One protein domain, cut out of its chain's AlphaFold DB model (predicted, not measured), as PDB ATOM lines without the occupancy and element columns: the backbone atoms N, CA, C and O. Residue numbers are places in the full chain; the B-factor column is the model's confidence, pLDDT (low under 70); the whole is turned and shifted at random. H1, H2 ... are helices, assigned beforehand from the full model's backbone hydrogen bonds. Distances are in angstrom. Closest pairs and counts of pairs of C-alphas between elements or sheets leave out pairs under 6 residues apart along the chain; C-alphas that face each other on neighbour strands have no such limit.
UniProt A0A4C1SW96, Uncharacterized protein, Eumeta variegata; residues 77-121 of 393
ATOM      1  N   ASP A  77      86.658  75.084 126.127       55.75
ATOM      2  CA  ASP A  77      85.887  76.332 126.121       55.75
ATOM      3  C   ASP A  77      86.381  77.315 125.048       55.75
ATOM      4  O   ASP A  77      85.580  77.941 124.352       55.75
ATOM      5  N   SER A  78      87.703  77.415 124.853       57.59
ATOM      6  CA  SER A  78      88.285  78.285 123.819       57.59
ATOM      7  C   SER A  78      87.985  77.818 122.389       57.59
ATOM      8  O   SER A  78      87.728  78.653 121.517       57.59
ATOM      9  N   VAL A  79      87.960  76.502 122.143       68.69
ATOM     10  CA  VAL A  79      87.587  75.933 120.838       68.69
ATOM     11  C   VAL A  79      86.095  76.140 120.577       68.69
ATOM     12  O   VAL A  79      85.740  76.658 119.520       68.69
ATOM     13  N   CYS A  80      85.229  75.852 121.553       72.25
ATOM     14  CA  CYS A  80      83.787  76.088 121.448       72.25
ATOM     15  C   CYS A  80      83.452  77.565 121.184       72.25
ATOM     16  O   CYS A  80      82.657  77.866 120.290       72.25
ATOM     17  N   LEU A  81      84.088  78.497 121.905       76.94
ATOM     18  CA  LEU A  81      83.886  79.935 121.711       76.94
ATOM     19  C   LEU A  81      84.332  80.386 120.313       76.94
ATOM     20  O   LEU A  81      83.606  81.119 119.639       76.94
ATOM     21  N   ARG A  82      85.501  79.924 119.852       81.25
ATOM     22  CA  ARG A  82      86.013  80.243 118.514       81.25
ATOM     23  C   ARG A  82      85.083  79.726 117.417       81.25
ATOM     24  O   ARG A  82      84.721  80.494 116.528       81.25
ATOM     25  N   THR A  83      84.661  78.465 117.492       86.06
ATOM     26  CA  THR A  83      83.740  77.868 116.516       86.06
ATOM     27  C   THR A  83      82.386  78.582 116.515       86.06
ATOM     28  O   THR A  83      81.853  78.864 115.444       86.06
ATOM     29  N   GLY A  84      81.856  78.960 117.685       88.69
ATOM     30  CA  GLY A  84      80.622  79.747 117.787       88.69
ATOM     31  C   GLY A  84      80.722  81.121 117.114       88.69
ATOM     32  O   GLY A  84      79.816  81.510 116.378       88.69
ATOM     33  N   ILE A  85      81.837  81.835 117.301       85.62
ATOM     34  CA  ILE A  85      82.087  83.131 116.646       85.62
ATOM     35  C   ILE A  85      82.227  82.965 115.125       85.62
ATOM     36  O   ILE A  85      81.627  83.731 114.373       85.62
ATOM     37  N   GLU A  86      82.966  81.955 114.651       85.50
ATOM     38  CA  GLU A  86      83.116  81.685 113.214       85.50
ATOM     39  C   GLU A  86      81.771  81.328 112.545       85.50
ATOM     40  O   GLU A  86      81.517  81.761 111.420       85.50
ATOM     41  N   ILE A  87      80.874  80.613 113.239       88.50
ATOM     42  CA  ILE A  87      79.508  80.327 112.765       88.50
ATOM     43  C   ILE A  87      78.659  81.607 112.705       88.50
ATOM     44  O   ILE A  87      78.019  81.858 111.685       88.50
ATOM     45  N   LEU A  88      78.675  82.440 113.752       83.81
ATOM     46  CA  LEU A  88      77.916  83.698 113.776       83.81
ATOM     47  C   LEU A  88      78.348  84.659 112.659       83.81
ATOM     48  O   LEU A  88      77.492  85.234 111.992       83.81
ATOM     49  N   ILE A  89      79.657  84.776 112.403       87.19
ATOM     50  CA  ILE A  89      80.192  85.595 111.305       87.19
ATOM     51  C   ILE A  89      79.718  85.070 109.942       87.19
ATOM     52  O   ILE A  89      79.359  85.869 109.080       87.19
ATOM     53  N   ARG A  90      79.678  83.745 109.729       87.19
ATOM     54  CA  ARG A  90      79.158  83.171 108.474       87.19
ATOM     55  C   ARG A  90      77.678  83.488 108.274       87.19
ATOM     56  O   ARG A  90      77.320  83.949 107.199       87.19
ATOM     57  N   ILE A  91      76.854  83.324 109.312       85.69
ATOM     58  CA  ILE A  91      75.417  83.641 109.261       85.69
ATOM     59  C   ILE A  91      75.196  85.130 108.948       85.69
ATOM     60  O   ILE A  91      74.376  85.464 108.094       85.69
ATOM     61  N   GLU A  92      75.950  86.035 109.583       88.50
ATOM     62  CA  GLU A  92      75.863  87.477 109.307       88.50
ATOM     63  C   GLU A  92      76.250  87.804 107.851       88.50
ATOM     64  O   GLU A  92      75.553  88.569 107.184       88.50
ATOM     65  N   MET A  93      77.311  87.183 107.324       87.88
ATOM     66  CA  MET A  93      77.760  87.388 105.941       87.88
ATOM     67  C   MET A  93      76.792  86.804 104.902       87.88
ATOM     68  O   MET A  93      76.547  87.447 103.883       87.88
ATOM     69  N   GLU A  94      76.201  85.634 105.155       90.12
ATOM     70  CA  GLU A  94      75.171  85.046 104.288       90.12
ATOM     71  C   GLU A  94      73.911  85.922 104.247       90.12
ATOM     72  O   GLU A  94      73.401  86.207 103.163       90.12
ATOM     73  N   MET A  95      73.467  86.447 105.397       86.19
ATOM     74  CA  MET A  95      72.357  87.406 105.472       86.19
ATOM     75  C   MET A  95      72.640  88.707 104.704       86.19
ATOM     76  O   MET A  95      71.752  89.220 104.017       86.19
ATOM     77  N   ILE A  96      73.861  89.249 104.801       89.19
ATOM     78  CA  ILE A  96      74.273  90.441 104.041       89.19
ATOM     79  C   ILE A  96      74.256  90.140 102.539       89.19
ATOM     80  O   ILE A  96      73.643  90.887 101.777       89.19
ATOM     81  N   HIS A  97      74.851  89.026 102.112       89.25
ATOM     82  CA  HIS A  97      74.912  88.642 100.702       89.25
ATOM     83  C   HIS A  97      73.519  88.357 100.107       89.25
ATOM     84  O   HIS A  97      73.234  88.733  98.968       89.25
ATOM     85  N   GLU A  98      72.607  87.749 100.873       91.00
ATOM     86  CA  GLU A  98      71.216  87.556 100.455       91.00
ATOM     87  C   GLU A  98      70.479  88.900 100.300       91.00
ATOM     88  O   GLU A  98      69.744  89.099  99.326       91.00
ATOM     89  N   ALA A  99      70.695  89.847 101.220       86.19
ATOM     90  CA  ALA A  99      70.124  91.187 101.138       86.19
ATOM     91  C   ALA A  99      70.664  91.972  99.927       86.19
ATOM     92  O   ALA A  99      69.874  92.544  99.173       86.19
ATOM     93  N   GLU A 100      71.979  91.951  99.690       92.00
ATOM     94  CA  GLU A 100      72.612  92.569  98.516       92.00
ATOM     95  C   GLU A 100      72.103  91.958  97.205       92.00
ATOM     96  O   GLU A 100      71.737  92.689  96.283       92.00
ATOM     97  N   SER A 101      71.994  90.627  97.136       90.88
ATOM     98  CA  SER A 101      71.443  89.910  95.980       90.88
ATOM     99  C   SER A 101      69.992  90.316  95.690       90.88
ATOM    100  O   SER A 101      69.652  90.631  94.548       90.88
ATOM    101  N   LYS A 102      69.141  90.410  96.723       90.00
ATOM    102  CA  LYS A 102      67.744  90.868  96.599       90.00
ATOM    103  C   LYS A 102      67.628  92.326  96.153       90.00
ATOM    104  O   LYS A 102      66.744  92.634  95.356       90.00
ATOM    105  N   VAL A 103      68.497  93.216  96.639       91.94
ATOM    106  CA  VAL A 103      68.551  94.618  96.188       91.94
ATOM    107  C   VAL A 103      68.972  94.681  94.720       91.94
ATOM    108  O   VAL A 103      68.288  95.312  93.916       91.94
ATOM    109  N   ARG A 104      70.036  93.964  94.344       90.62
ATOM    110  CA  ARG A 104      70.546  93.913  92.969       90.62
ATOM    111  C   ARG A 104      69.504  93.386  91.980       90.62
ATOM    112  O   ARG A 104      69.214  94.066  91.005       90.62
ATOM    113  N   LEU A 105      68.851  92.263  92.293       92.94
ATOM    114  CA  LEU A 105      67.772  91.675  91.486       92.94
ATOM    115  C   LEU A 105      66.577  92.611  91.250       92.94
ATOM    116  O   LEU A 105      65.859  92.434  90.267       92.94
ATOM    117  N   LYS A 106      66.333  93.574  92.146       92.69
ATOM    118  CA  LYS A 106      65.296  94.598  91.969       92.69
ATOM    119  C   LYS A 106      65.786  95.785  91.142       92.69
ATOM    120  O   LYS A 106      65.069  96.230  90.249       92.69
ATOM    121  N   CYS A 107      67.013  96.249  91.373       90.81
ATOM    122  CA  CYS A 107      67.641  97.272  90.533       90.81
ATOM    123  C   CYS A 107      67.761  96.810  89.068       90.81
ATOM    124  O   CYS A 107      67.448  97.577  88.162       90.81
ATOM    125  N   ASP A 108      68.106  95.539  88.832       93.38
ATOM    126  CA  ASP A 108      68.179  94.930  87.493       93.38
ATOM    127  C   ASP A 108      66.799  94.847  86.795       93.38
ATOM    128  O   ASP A 108      66.724  94.727  85.574       93.38
ATOM    129  N   ARG A 109      65.690  94.958  87.547       95.31
ATOM    130  CA  ARG A 109      64.312  95.085  87.020       95.31
ATOM    131  C   ARG A 109      63.884  96.537  86.770       95.31
ATOM    132  O   ARG A 109      62.740  96.769  86.389       95.31
ATOM    133  N   GLY A 110      64.764  97.509  87.005       96.50
ATOM    134  CA  GLY A 110      64.455  98.934  86.889       96.50
ATOM    135  C   GLY A 110      63.661  99.515  88.066       96.50
ATOM    136  O   GLY A 110      63.147 100.627  87.946       96.50
ATOM    137  N   GLU A 111      63.549  98.813  89.203       96.06
ATOM    138  CA  GLU A 111      62.999  99.422  90.422       96.06
ATOM    139  C   GLU A 111      63.941 100.540  90.905       96.06
ATOM    140  O   GLU A 111      65.145 100.329  91.063       96.06
ATOM    141  N   THR A 112      63.406 101.739  91.164       92.69
ATOM    142  CA  THR A 112      64.204 102.831  91.746       92.69
ATOM    143  C   THR A 112      64.678 102.463  93.150       92.69
ATOM    144  O   THR A 112      63.974 101.762  93.876       92.69
ATOM    145  N   LEU A 113      65.844 102.965  93.574       82.62
ATOM    146  CA  LEU A 113      66.404 102.649  94.894       82.62
ATOM    147  C   LEU A 113      65.412 102.955  96.033       82.62
ATOM    148  O   LEU A 113      65.257 102.145  96.943       82.62
ATOM    149  N   ASP A 114      64.673 104.064  95.932       83.50
ATOM    150  CA  ASP A 114      63.612 104.420  96.881       83.50
ATOM    151  C   ASP A 114      62.470 103.389  96.888       83.50
ATOM    152  O   ASP A 114      62.012 102.979  97.955       83.50
ATOM    153  N   SER A 115      62.050 102.900  95.714       85.25
ATOM    154  CA  SER A 115      61.076 101.806  95.606       85.25
ATOM    155  C   SER A 115      61.613 100.518  96.234       85.25
ATOM    156  O   SER A 115      60.896  99.861  96.987       85.25
ATOM    157  N   VAL A 116      62.883 100.166  96.009       87.00
ATOM    158  CA  VAL A 116      63.516  98.973  96.600       87.00
ATOM    159  C   VAL A 116      63.552  99.061  98.127       87.00
ATOM    160  O   VAL A 116      63.157  98.106  98.798       87.00
ATOM    161  N   VAL A 117      63.962 100.210  98.673       84.12
ATOM    162  CA  VAL A 117      64.044 100.471 100.120       84.12
ATOM    163  C   VAL A 117      62.663 100.444 100.780       84.12
ATOM    164  O   VAL A 117      62.519  99.846 101.846       84.12
ATOM    165  N   MET A 118      61.647 101.038 100.141       81.12
ATOM    166  CA  MET A 118      60.287 101.160 100.692       81.12
ATOM    167  C   MET A 118      59.423  99.903 100.481       81.12
ATOM    168  O   MET A 118      58.530  99.632 101.282       81.12
ATOM    169  N   SER A 119      59.677  99.113  99.432       75.94
ATOM    170  CA  SER A 119      58.963  97.851  99.155       75.94
ATOM    171  C   SER A 119      59.590  96.626  99.826       75.94
ATOM    172  O   SER A 119      58.975  95.554  99.868       75.94
ATOM    173  N   ALA A 120      60.811  96.744 100.349       77.88
ATOM    174  CA  ALA A 120      61.405  95.718 101.189       77.88
ATOM    175  C   ALA A 120      60.607  95.596 102.499       77.88
ATOM    176  O   ALA A 120      60.636  96.471 103.362       77.88
ATOM    177  N   LYS A 121      59.897  94.472 102.666       60.88
ATOM    178  CA  LYS A 121      59.288  94.084 103.945       60.88
ATOM    179  C   LYS A 121      60.387  93.663 104.924       60.88
ATOM    180  O   LYS A 121      60.590  92.475 105.162       60.88
TER     181      LYS A 121
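Overview. This is residues 77 to 121 of the 393 residues of an uncharacterized protein of Eumeta variegata (UniProt A0A4C1SW96). One long straight helix, H1, makes a rod, and beyond its last residue, Cys 107, the backbone turns and folds back into a short helix, H2, that packs crosswise on residues 103 to 107 of H1 as a small foot. Most of H1, residues 77 to 98, stands free. The printed part has 45 residues with two named helices, H1 then H2, and no named strand; the class is all helix. It is extended, with a radius of gyration of the C-alphas of 16.0 A and spans of 49 by 17 by 11 A.

Along the chain. Find C-alpha 77 at (85.887, 76.332, 126.121); from there H1, residues 77 to 107, runs 45.1 A to C-alpha 107 at (67.641, 97.272, 90.533). After a tight link of 5 residues, H2 takes residues 113 to 119, ending at C-alpha 119 at (58.963, 97.851, 99.155).

Arrangement. Look at residues 103 to 107, with which alone H1 touches H2; the closest C-alphas, those of Lys 106 and Val 116, are 6.6 A apart. Their lines stand only just about perpendicular, at 72 degrees. In H1 and H2 every O i to N i+4 pair is within hydrogen-bond range.

Size, cuts and confidence. The two C-alphas farthest apart, those of Asp 77 and Gly 110, are 50.1 A apart. The printed part has no cut. Check the B-factor column: pLDDT is under 70 at residues 77 to 79 and residue 121.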